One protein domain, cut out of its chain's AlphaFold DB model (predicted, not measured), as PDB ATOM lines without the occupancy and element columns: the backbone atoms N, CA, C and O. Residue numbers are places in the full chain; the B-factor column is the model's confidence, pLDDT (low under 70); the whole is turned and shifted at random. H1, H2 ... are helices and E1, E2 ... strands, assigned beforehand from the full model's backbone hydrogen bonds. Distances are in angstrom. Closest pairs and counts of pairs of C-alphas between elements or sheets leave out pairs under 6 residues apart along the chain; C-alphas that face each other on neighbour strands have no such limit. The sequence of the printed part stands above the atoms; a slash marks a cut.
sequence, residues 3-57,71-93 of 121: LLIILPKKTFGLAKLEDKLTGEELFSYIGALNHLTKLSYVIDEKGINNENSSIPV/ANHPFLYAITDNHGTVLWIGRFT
ATOM      1  N   LEU A   3     189.722 179.252 183.926       88.01
ATOM      2  CA  LEU A   3     190.453 179.666 182.728       88.01
ATOM      3  C   LEU A   3     191.262 178.472 182.210       88.01
ATOM      4  O   LEU A   3     192.179 178.003 182.881       88.01
ATOM      5  N   LEU A   4     190.940 178.009 181.005       89.56
ATOM      6  CA  LEU A   4     191.704 177.014 180.259       89.56
ATOM      7  C   LEU A   4     192.647 177.733 179.294       89.56
ATOM      8  O   LEU A   4     192.185 178.534 178.484       89.56
ATOM      9  N   ILE A   5     193.943 177.418 179.330       91.37
ATOM     10  CA  ILE A   5     194.912 177.877 178.324       91.37
ATOM     11  C   ILE A   5     195.445 176.665 177.560       91.37
ATOM     12  O   ILE A   5     196.006 175.747 178.155       91.37
ATOM     13  N   ILE A   6     195.297 176.680 176.235       91.52
ATOM     14  CA  ILE A   6     195.785 175.637 175.332       91.52
ATOM     15  C   ILE A   6     196.967 176.210 174.546       91.52
ATOM     16  O   ILE A   6     196.806 177.008 173.618       91.52
ATOM     17  N   LEU A   7     198.171 175.812 174.951       91.27
ATOM     18  CA  LEU A   7     199.428 176.279 174.377       91.27
ATOM     19  C   LEU A   7     199.965 175.247 173.368       91.27
ATOM     20  O   LEU A   7     200.260 174.113 173.762       91.27
ATOM     21  N   PRO A   8     200.126 175.598 172.079       89.88
ATOM     22  CA  PRO A   8     200.795 174.729 171.120       89.88
ATOM     23  C   PRO A   8     202.215 174.365 171.577       89.88
ATOM     24  O   PRO A   8     202.941 175.188 172.113       89.88
ATOM     25  N   LYS A   9     202.680 173.142 171.294       87.11
ATOM     26  CA  LYS A   9     204.077 172.763 171.602       87.11
ATOM     27  C   LYS A   9     205.116 173.526 170.765       87.11
ATOM     28  O   LYS A   9     206.281 173.596 171.142       87.11
ATOM     29  N   LYS A  10     204.722 174.033 169.592       87.03
ATOM     30  CA  LYS A  10     205.588 174.774 168.663       87.03
ATOM     31  C   LYS A  10     205.214 176.252 168.681       87.03
ATOM     32  O   LYS A  10     204.033 176.566 168.584       87.03
ATOM     33  N   THR A  11     206.211 177.137 168.637       85.73
ATOM     34  CA  THR A  11     206.035 178.602 168.583       85.73
ATOM     35  C   THR A  11     205.057 179.052 167.491       85.73
ATOM     36  O   THR A  11     204.217 179.913 167.724       85.73
ATOM     37  N   PHE A  12     205.128 178.426 166.312       87.76
ATOM     38  CA  PHE A  12     204.235 178.657 165.169       87.76
ATOM     39  C   PHE A  12     203.274 177.476 164.970       87.76
ATOM     40  O   PHE A  12     203.156 176.917 163.883       87.76
ATOM     41  N   GLY A  13     202.658 177.018 166.061       89.49
ATOM     42  CA  GLY A  13     201.781 175.847 166.079       89.49
ATOM     43  C   GLY A  13     200.289 176.157 166.176       89.49
ATOM     44  O   GLY A  13     199.505 175.214 166.151       89.49
ATOM     45  N   LEU A  14     199.897 177.432 166.303       91.63
ATOM     46  CA  LEU A  14     198.514 177.809 166.613       91.63
ATOM     47  C   LEU A  14     197.525 177.388 165.522       91.63
ATOM     48  O   LEU A  14     196.549 176.733 165.846       91.63
ATOM     49  N   ALA A  15     197.808 177.670 164.246       92.58
ATOM     50  CA  ALA A  15     196.910 177.294 163.148       92.58
ATOM     51  C   ALA A  15     196.680 175.774 163.092       92.58
ATOM     52  O   ALA A  15     195.553 175.304 163.060       92.58
ATOM     53  N   LYS A  16     197.758 174.987 163.218       92.48
ATOM     54  CA  LYS A  16     197.662 173.522 163.268       92.48
ATOM     55  C   LYS A  16     196.881 173.019 164.489       92.48
ATOM     56  O   LYS A  16     196.276 171.954 164.425       92.48
ATOM     57  N   LEU A  17     196.963 173.730 165.616       91.90
ATOM     58  CA  LEU A  17     196.160 173.427 166.797       91.90
ATOM     59  C   LEU A  17     194.682 173.733 166.529       91.90
ATOM     60  O   LEU A  17     193.854 172.877 166.801       91.90
ATOM     61  N   GLU A  18     194.371 174.909 165.976       92.52
ATOM     62  CA  GLU A  18     193.010 175.335 165.616       92.52
ATOM     63  C   GLU A  18     192.359 174.360 164.619       92.52
ATOM     64  O   GLU A  18     191.230 173.943 164.845       92.52
ATOM     65  N   ASP A  19     193.087 173.915 163.591       93.45
ATOM     66  CA  ASP A  19     192.589 172.952 162.591       93.45
ATOM     67  C   ASP A  19     192.263 171.575 163.186       93.45
ATOM     68  O   ASP A  19     191.413 170.847 162.672       93.45
ATOM     69  N   LYS A  20     192.981 171.183 164.245       91.99
ATOM     70  CA  LYS A  20     192.790 169.893 164.913       91.99
ATOM     71  C   LYS A  20     191.707 169.961 165.993       91.99
ATOM     72  O   LYS A  20     191.037 168.959 166.222       91.99
ATOM     73  N   LEU A  21     191.543 171.124 166.625       91.88
ATOM     74  CA  LEU A  21     190.680 171.310 167.781       91.88
ATOM     75  C   LEU A  21     189.208 171.139 167.399       91.88
ATOM     76  O   LEU A  21     188.554 172.050 166.892       91.88
ATOM     77  N   THR A  22     188.668 169.967 167.707       93.47
ATOM     78  CA  THR A  22     187.233 169.699 167.608       93.47
ATOM     79  C   THR A  22     186.513 170.094 168.898       93.47
ATOM     80  O   THR A  22     187.127 170.285 169.951       93.47
ATOM     81  N   GLY A  23     185.179 170.177 168.842       92.01
ATOM     82  CA  GLY A  23     184.366 170.345 170.049       92.01
ATOM     83  C   GLY A  23     184.611 169.231 171.074       92.01
ATOM     84  O   GLY A  23     184.724 169.514 172.260       92.01
ATOM     85  N   GLU A  24     184.775 167.984 170.624       93.73
ATOM     86  CA  GLU A  24     185.067 166.834 171.490       93.73
ATOM     87  C   GLU A  24     186.425 166.966 172.189       93.73
ATOM     88  O   GLU A  24     186.519 166.741 173.395       93.73
ATOM     89  N   GLU A  25     187.468 167.392 171.465       91.82
ATOM     90  CA  GLU A  25     188.784 167.651 172.060       91.82
ATOM     91  C   GLU A  25     188.710 168.780 173.101       91.82
ATOM     92  O   GLU A  25     189.254 168.648 174.200       91.82
ATOM     93  N   LEU A  26     187.980 169.860 172.802       91.00
ATOM     94  CA  LEU A  26     187.768 170.960 173.743       91.00
ATOM     95  C   LEU A  26     187.040 170.492 175.011       91.00
ATOM     96  O   LEU A  26     187.496 170.774 176.122       91.00
ATOM     97  N   PHE A  27     185.940 169.750 174.864       90.50
ATOM     98  CA  PHE A  27     185.207 169.198 176.005       90.50
ATOM     99  C   PHE A  27     186.041 168.182 176.789       90.50
ATOM    100  O   PHE A  27     185.930 168.134 178.012       90.50
ATOM    101  N   SER A  28     186.933 167.436 176.134       89.70
ATOM    102  CA  SER A  28     187.895 166.570 176.819       89.70
ATOM    103  C   SER A  28     188.855 167.373 177.704       89.70
ATOM    104  O   SER A  28     189.132 166.954 178.829       89.70
ATOM    105  N   TYR A  29     189.352 168.526 177.243       88.73
ATOM    106  CA  TYR A  29     190.203 169.396 178.063       88.73
ATOM    107  C   TYR A  29     189.444 169.995 179.252       88.73
ATOM    108  O   TYR A  29     189.959 170.003 180.369       88.73
ATOM    109  N   ILE A  30     188.205 170.444 179.041       87.04
ATOM    110  CA  ILE A  30     187.346 170.979 180.109       87.04
ATOM    111  C   ILE A  30     187.003 169.885 181.134       87.04
ATOM    112  O   ILE A  30     187.071 170.113 182.341       87.04
ATOM    113  N   GLY A  31     186.691 168.672 180.673       85.96
ATOM    114  CA  GLY A  31     186.433 167.525 181.542       85.96
ATOM    115  C   GLY A  31     187.643 167.168 182.407       85.96
ATOM    116  O   GLY A  31     187.496 166.928 183.606       85.96
ATOM    117  N   ALA A  32     188.850 167.217 181.831       83.24
ATOM    118  CA  ALA A  32     190.088 167.030 182.579       83.24
ATOM    119  C   ALA A  32     190.270 168.110 183.660       83.24
ATOM    120  O   ALA A  32     190.593 167.773 184.797       83.24
ATOM    121  N   LEU A  33     189.994 169.386 183.357       76.10
ATOM    122  CA  LEU A  33     190.048 170.469 184.350       76.10
ATOM    123  C   LEU A  33     189.093 170.239 185.524       76.10
ATOM    124  O   LEU A  33     189.486 170.419 186.675       76.10
ATOM    125  N   ASN A  34     187.873 169.777 185.251       71.86
ATOM    126  CA  ASN A  34     186.902 169.466 186.297       71.86
ATOM    127  C   ASN A  34     187.374 168.326 187.209       71.86
ATOM    128  O   ASN A  34     187.143 168.382 188.413       71.86
ATOM    129  N   HIS A  35     188.107 167.343 186.682       69.71
ATOM    130  CA  HIS A  35     188.745 166.311 187.505       69.71
ATOM    131  C   HIS A  35     189.955 166.853 188.292       69.71
ATOM    132  O   HIS A  35     190.249 166.392 189.396       69.71
ATOM    133  N   LEU A  36     190.643 167.865 187.756       63.70
ATOM    134  CA  LEU A  36     191.724 168.580 188.434       63.70
ATOM    135  C   LEU A  36     191.237 169.586 189.484       63.70
ATOM    136  O   LEU A  36     192.088 170.154 190.153       63.70
ATOM    137  N   THR A  37     189.932 169.794 189.703       51.73
ATOM    138  CA  THR A  37     189.400 170.814 190.642       51.73
ATOM    139  C   THR A  37     189.840 170.670 192.105       51.73
ATOM    140  O   THR A  37     189.578 171.562 192.909       51.73
ATOM    141  N   LYS A  38     190.589 169.621 192.466       47.31
ATOM    142  CA  LYS A  38     191.328 169.578 193.737       47.31
ATOM    143  C   LYS A  38     192.605 170.446 193.738       47.31
ATOM    144  O   LYS A  38     193.079 170.805 194.805       47.31
ATOM    145  N   LEU A  39     193.137 170.815 192.571       47.56
ATOM    146  CA  LEU A  39     194.373 171.571 192.326       47.56
ATOM    147  C   LEU A  39     194.062 173.000 191.841       47.56
ATOM    148  O   LEU A  39     194.419 173.393 190.730       47.56
ATOM    149  N   SER A  40     193.369 173.798 192.653       43.66
ATOM    150  CA  SER A  40     193.204 175.227 192.370       43.66
ATOM    151  C   SER A  40     194.481 175.984 192.756       43.66
ATOM    152  O   SER A  40     194.705 176.250 193.936       43.66
ATOM    153  N   TYR A  41     195.312 176.339 191.778       50.78
ATOM    154  CA  TYR A  41     196.396 177.306 191.973       50.78
ATOM    155  C   TYR A  41     195.914 178.692 191.549       50.78
ATOM    156  O   TYR A  41     195.471 178.883 190.416       50.78
ATOM    157  N   VAL A  42     196.002 179.659 192.459       48.36
ATOM    158  CA  VAL A  42     195.786 181.071 192.143       48.36
ATOM    159  C   VAL A  42     197.122 181.629 191.660       48.36
ATOM    160  O   VAL A  42     198.101 181.640 192.405       48.36
ATOM    161  N   ILE A  43     197.171 182.037 190.394       57.48
ATOM    162  CA  ILE A  43     198.316 182.742 189.811       57.48
ATOM    163  C   ILE A  43     197.959 184.226 189.822       57.48
ATOM    164  O   ILE A  43     197.061 184.644 189.090       57.48
ATOM    165  N   ASP A  44     198.635 185.008 190.658       61.43
ATOM    166  CA  ASP A  44     198.564 186.466 190.658       61.43
ATOM    167  C   ASP A  44     199.883 187.073 190.137       61.43
ATOM    168  O   ASP A  44     200.837 186.371 189.792       61.43
ATOM    169  N   GLU A  45     199.945 188.399 190.038       63.76
ATOM    170  CA  GLU A  45     201.162 189.131 189.650       63.76
ATOM    171  C   GLU A  45     202.318 188.987 190.658       63.76
ATOM    172  O   GLU A  45     203.472 189.250 190.317       63.76
ATOM    173  N   LYS A  46     202.020 188.543 191.887       54.45
ATOM    174  CA  LYS A  46     202.988 188.248 192.951       54.45
ATOM    175  C   LYS A  46     203.462 186.788 192.913       54.45
ATOM    176  O   LYS A  46     204.390 186.442 193.643       54.45
ATOM    177  N   GLY A  47     202.892 185.953 192.043       53.71
ATOM    178  CA  GLY A  47     203.262 184.558 191.836       53.71
ATOM    179  C   GLY A  47     202.134 183.581 192.171       53.71
ATOM    180  O   GLY A  47     200.954 183.857 191.992       53.71
ATOM    181  N   ILE A  48     202.505 182.374 192.601       50.18
ATOM    182  CA  ILE A  48     201.550 181.349 193.035       50.18
ATOM    183  C   ILE A  48     201.308 181.563 194.530       50.18
ATOM    184  O   ILE A  48     202.192 181.258 195.331       50.18
ATOM    185  N   ASN A  49     200.135 182.077 194.916       51.51
ATOM    186  CA  ASN A  49     199.735 182.130 196.323       51.51
ATOM    187  C   ASN A  49     199.033 180.811 196.709       51.51
ATOM    188  O   ASN A  49     198.224 180.263 195.961       51.51
ATOM    189  N   ASN A  50     199.421 180.228 197.845       54.59
ATOM    190  CA  ASN A  50     198.916 178.934 198.325       54.59
ATOM    191  C   ASN A  50     198.054 179.064 199.589       54.59
ATOM    192  O   ASN A  50     197.609 178.052 200.122       54.59
ATOM    193  N   GLU A  51     197.803 180.289 200.055       55.96
ATOM    194  CA  GLU A  51     197.173 180.569 201.352       55.96
ATOM    195  C   GLU A  51     195.733 180.037 201.449       55.96
ATOM    196  O   GLU A  51     195.259 179.731 202.539       55.96
ATOM    197  N   ASN A  52     195.072 179.828 200.304       51.53
ATOM    198  CA  ASN A  52     193.720 179.266 200.210       51.53
ATOM    199  C   ASN A  52     193.686 177.828 199.648       51.53
ATOM    200  O   ASN A  52     192.614 177.305 199.343       51.53
ATOM    201  N   SER A  53     194.845 177.184 199.468       48.48
ATOM    202  CA  SER A  53     194.945 175.819 198.936       48.48
ATOM    203  C   SER A  53     194.811 174.783 200.052       48.48
ATOM    204  O   SER A  53     195.534 174.814 201.043       48.48
ATOM    205  N   SER A  54     193.942 173.787 199.853       49.23
ATOM    206  CA  SER A  54     193.843 172.607 200.733       49.23
ATOM    207  C   SER A  54     194.945 171.560 200.492       49.23
ATOM    208  O   SER A  54     194.964 170.514 201.142       49.23
ATOM    209  N   ILE A  55     195.869 171.826 199.564       49.73
ATOM    210  CA  ILE A  55     196.992 170.949 199.230       49.73
ATOM    211  C   ILE A  55     198.297 171.661 199.619       49.73
ATOM    212  O   ILE A  55     198.562 172.745 199.086       49.73
ATOM    213  N   PRO A  56     199.133 171.079 200.507       42.17
ATOM    214  CA  PRO A  56     200.475 171.596 200.739       42.17
ATOM    215  C   PRO A  56     201.224 171.567 199.410       42.17
ATOM    216  O   PRO A  56     201.160 170.560 198.706       42.17
ATOM    217  N   VAL A  57     201.925 172.649 199.064       44.18
ATOM    218  CA  VAL A  57     202.806 172.706 197.889       44.18
ATOM    219  C   VAL A  57     203.921 171.676 198.089       44.18
ATOM    220  O   VAL A  57     205.016 171.986 198.546       44.18
ATOM    221  N   ALA A  71     203.706 180.556 178.183       87.32
ATOM    222  CA  ALA A  71     202.789 181.210 177.244       87.32
ATOM    223  C   ALA A  71     203.422 182.440 176.545       87.32
ATOM    224  O   ALA A  71     202.893 183.546 176.583       87.32
ATOM    225  N   ASN A  72     204.599 182.262 175.934       87.41
ATOM    226  CA  ASN A  72     205.402 183.310 175.288       87.41
ATOM    227  C   ASN A  72     205.232 183.374 173.757       87.41
ATOM    228  O   ASN A  72     205.972 184.081 173.073       87.41
ATOM    229  N   HIS A  73     204.282 182.621 173.218       89.76
ATOM    230  CA  HIS A  73     203.940 182.541 171.801       89.76
ATOM    231  C   HIS A  73     202.428 182.310 171.663       89.76
ATOM    232  O   HIS A  73     201.778 182.066 172.679       89.76
ATOM    233  N   PRO A  74     201.840 182.440 170.461       93.67
ATOM    234  CA  PRO A  74     200.390 182.430 170.315       93.67
ATOM    235  C   PRO A  74     199.695 181.183 170.882       93.67
ATOM    236  O   PRO A  74     200.142 180.062 170.639       93.67
ATOM    237  N   PHE A  75     198.591 181.387 171.605       93.70
ATOM    238  CA  PHE A  75     197.835 180.337 172.303       93.70
ATOM    239  C   PHE A  75     196.320 180.571 172.242       93.70
ATOM    240  O   PHE A  75     195.870 181.698 172.024       93.70
ATOM    241  N   LEU A  76     195.540 179.511 172.473       93.70
ATOM    242  CA  LEU A  76     194.090 179.588 172.679       93.70
ATOM    243  C   LEU A  76     193.770 179.661 174.170       93.70
ATOM    244  O   LEU A  76     194.491 179.101 174.998       93.70
ATOM    245  N   TYR A  77     192.671 180.320 174.513       92.98
ATOM    246  CA  TYR A  77     192.143 180.324 175.870       92.98
ATOM    247  C   TYR A  77     190.616 180.260 175.878       92.98
ATOM    248  O   TYR A  77     189.955 180.782 174.979       92.98
ATOM    249  N   ALA A  78     190.059 179.639 176.913       92.23
ATOM    250  CA  ALA A  78     188.624 179.569 177.141       92.23
ATOM    251  C   ALA A  78     188.292 179.868 178.604       92.23
ATOM    252  O   ALA A  78     189.012 179.455 179.512       92.23
ATOM    253  N   ILE A  79     187.194 180.585 178.826       91.54
ATOM    254  CA  ILE A  79     186.617 180.808 180.152       91.54
ATOM    255  C   ILE A  79     185.377 179.939 180.248       91.54
ATOM    256  O   ILE A  79     184.496 180.030 179.391       91.54
ATOM    257  N   THR A  80     185.295 179.132 181.297       90.89
ATOM    258  CA  THR A  80     184.139 178.274 181.551       90.89
ATOM    259  C   THR A  80     183.494 178.586 182.894       90.89
ATOM    260  O   THR A  80     184.137 179.075 183.833       90.89
ATOM    261  N   ASP A  81     182.202 178.297 183.008       90.26
ATOM    262  CA  ASP A  81     181.534 178.238 184.305       90.26
ATOM    263  C   ASP A  81     181.935 176.962 185.083       90.26
ATOM    264  O   ASP A  81     182.824 176.209 184.680       90.26
ATOM    265  N   ASN A  82     181.298 176.728 186.234       85.80
ATOM    266  CA  ASN A  82     181.556 175.543 187.065       85.80
ATOM    267  C   ASN A  82     180.933 174.249 186.509       85.80
ATOM    268  O   ASN A  82     181.251 173.170 186.997       85.80
ATOM    269  N   HIS A  83     180.043 174.351 185.524       88.45
ATOM    270  CA  HIS A  83     179.401 173.220 184.856       88.45
ATOM    271  C   HIS A  83     180.152 172.801 183.583       88.45
ATOM    272  O   HIS A  83     179.779 171.822 182.945       88.45
ATOM    273  N   GLY A  84     181.227 173.513 183.225       87.06
ATOM    274  CA  GLY A  84     181.975 173.296 181.989       87.06
ATOM    275  C   GLY A  84     181.369 174.005 180.774       87.06
ATOM    276  O   GLY A  84     181.835 173.791 179.656       87.06
ATOM    277  N   THR A  85     180.368 174.868 180.964       91.58
ATOM    278  CA  THR A  85     179.815 175.711 179.901       91.58
ATOM    279  C   THR A  85     180.861 176.730 179.477       91.58
ATOM    280  O   THR A  85     181.367 177.489 180.305       91.58
ATOM    281  N   VAL A  86     181.173 176.783 178.182       93.22
ATOM    282  CA  VAL A  86     182.089 177.782 177.619       93.22
ATOM    283  C   VAL A  86     181.391 179.143 177.581       93.22
ATOM    284  O   VAL A  86     180.425 179.332 176.849       93.22
ATOM    285  N   LEU A  87     181.895 180.093 178.370       94.84
ATOM    286  CA  LEU A  87     181.418 181.479 178.429       94.84
ATOM    287  C   LEU A  87     182.154 182.375 177.430       94.84
ATOM    288  O   LEU A  87     181.583 183.320 176.892       94.84
ATOM    289  N   TRP A  88     183.435 182.086 177.196       95.82
ATOM    290  CA  TRP A  88     184.276 182.805 176.246       95.82
ATOM    291  C   TRP A  88     185.318 181.871 175.647       95.82
ATOM    292  O   TRP A  88     185.855 181.011 176.345       95.82
ATOM    293  N   ILE A  89     185.662 182.096 174.383       94.11
ATOM    294  CA  ILE A  89     186.819 181.490 173.731       94.11
ATOM    295  C   ILE A  89     187.550 182.556 172.919       94.11
ATOM    296  O   ILE A  89     186.934 183.408 172.281       94.11
ATOM    297  N   GLY A  90     188.875 182.538 172.969       93.77
ATOM    298  CA  GLY A  90     189.696 183.502 172.264       93.77
ATOM    299  C   GLY A  90     191.103 182.995 172.013       93.77
ATOM    300  O   GLY A  90     191.491 181.903 172.428       93.77
ATOM    301  N   ARG A  91     191.879 183.827 171.327       94.06
ATOM    302  CA  ARG A  91     193.291 183.579 171.059       94.06
ATOM    303  C   ARG A  91     194.128 184.778 171.448       94.06
ATOM    304  O   ARG A  91     193.709 185.921 171.268       94.06
ATOM    305  N   PHE A  92     195.325 184.507 171.939       92.82
ATOM    306  CA  PHE A  92     196.344 185.519 172.139       92.82
ATOM    307  C   PHE A  92     197.363 185.430 171.009       92.82
ATOM    308  O   PHE A  92     198.005 184.402 170.811       92.82
ATOM    309  N   THR A  93     197.536 186.527 170.281       90.81
ATOM    310  CA  THR A  93     198.583 186.703 169.271       90.81
ATOM    311  C   THR A  93     199.277 188.027 169.547       90.81
ATOM    312  O   THR A  93     198.609 189.039 169.771       90.81
TER     313      THR A  93
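Overview. This is residues 3 to 57 and 71 to 93 of the 121 residues of an uncharacterized protein of Wuchereria bancrofti (UniProt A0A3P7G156). A small sheet of three strands, E1, E4 and E5, has the helix H2 slanting over one face, while the short helix H1 grazes it at one end of the domain. At the other end of the longest axis, a little hairpin, E2 and E3, is set apart from the sheet. The printed part has 78 residues, with two named helices and five named strands in the order E1 H1 H2 E2 E3 E4 E5. The larger sheet has the order E1 - E4 - E5, all antiparallel, and the class is mixed, helices and strands. The whole is only just loose, close to compact, with a radius of gyration of the C-alphas of 14.1 A and spans of 39 by 28 by 19 A.

Arrangement. Start at E1, residues 3 to 6, an edge strand antiparallel to the inner strand E4, residues 75 to 80, at 152 degrees; look for N 4 and O 78, 2.8 A apart. On the other side of E4 is E5, residues 86 to 92, antiparallel at 162 degrees, with N 77 and O 90 at 2.9 A; E4 and E5 form a hairpin. Next comes H1, residues 14 to 20, which only grazes this sheet with its residues 14 to 18; its closest C-alphas to E4 are Leu 14 and Phe 75, 6.3 A apart. H2, residues 23 to 35, is on the sheet at a height of 8.9 A, only just over E1 and E4, with 3 of its C-alphas falling on each. It runs slantwise to the strands, at 49 degrees to E1 on the local plane, and its closest C-alphas to E1 are Ile 30 and Leu 4, 7.4 A apart. H1 and H2 are apart, and in both every O i to N i+4 pair is within hydrogen-bond range. Further on, E2, residues 42 to 44, and E3, residues 47 to 49, form an antiparallel hairpin at 140 degrees, with N 44 and O 47 at 2.9 A; both are apart from E1, E4 and E5.

Along the chain. Find C-alpha 3 at (190.453, 179.666, 182.728), where E1 begins; it runs 10.0 A to C-alpha 6. H1 spans 9.9 A, and H2 runs 18.4 A from C-alpha 23 at (184.366, 170.345, 170.049). E2 and E3 are 6.2 A each. After the cut, E4 spans 16.7 A and E5 17.1 A, ending at C-alpha 92, (196.344, 185.519, 172.139).

Size, cuts and confidence. The C-alphas farthest apart are those of Asp 19 and Glu 51, 39.8 A. Residues 58 to 70 are not printed, and C-alphas 57 and 71 are 22.3 A apart across this cut. Of the links printed whole, none is long. Residues 19 to 25, of which 23 to 25 belong to H2, stand free. The mean pLDDT of the printed part is 79.1; look for values under 70 at residues 35 to 57, of which 35 belongs to H2.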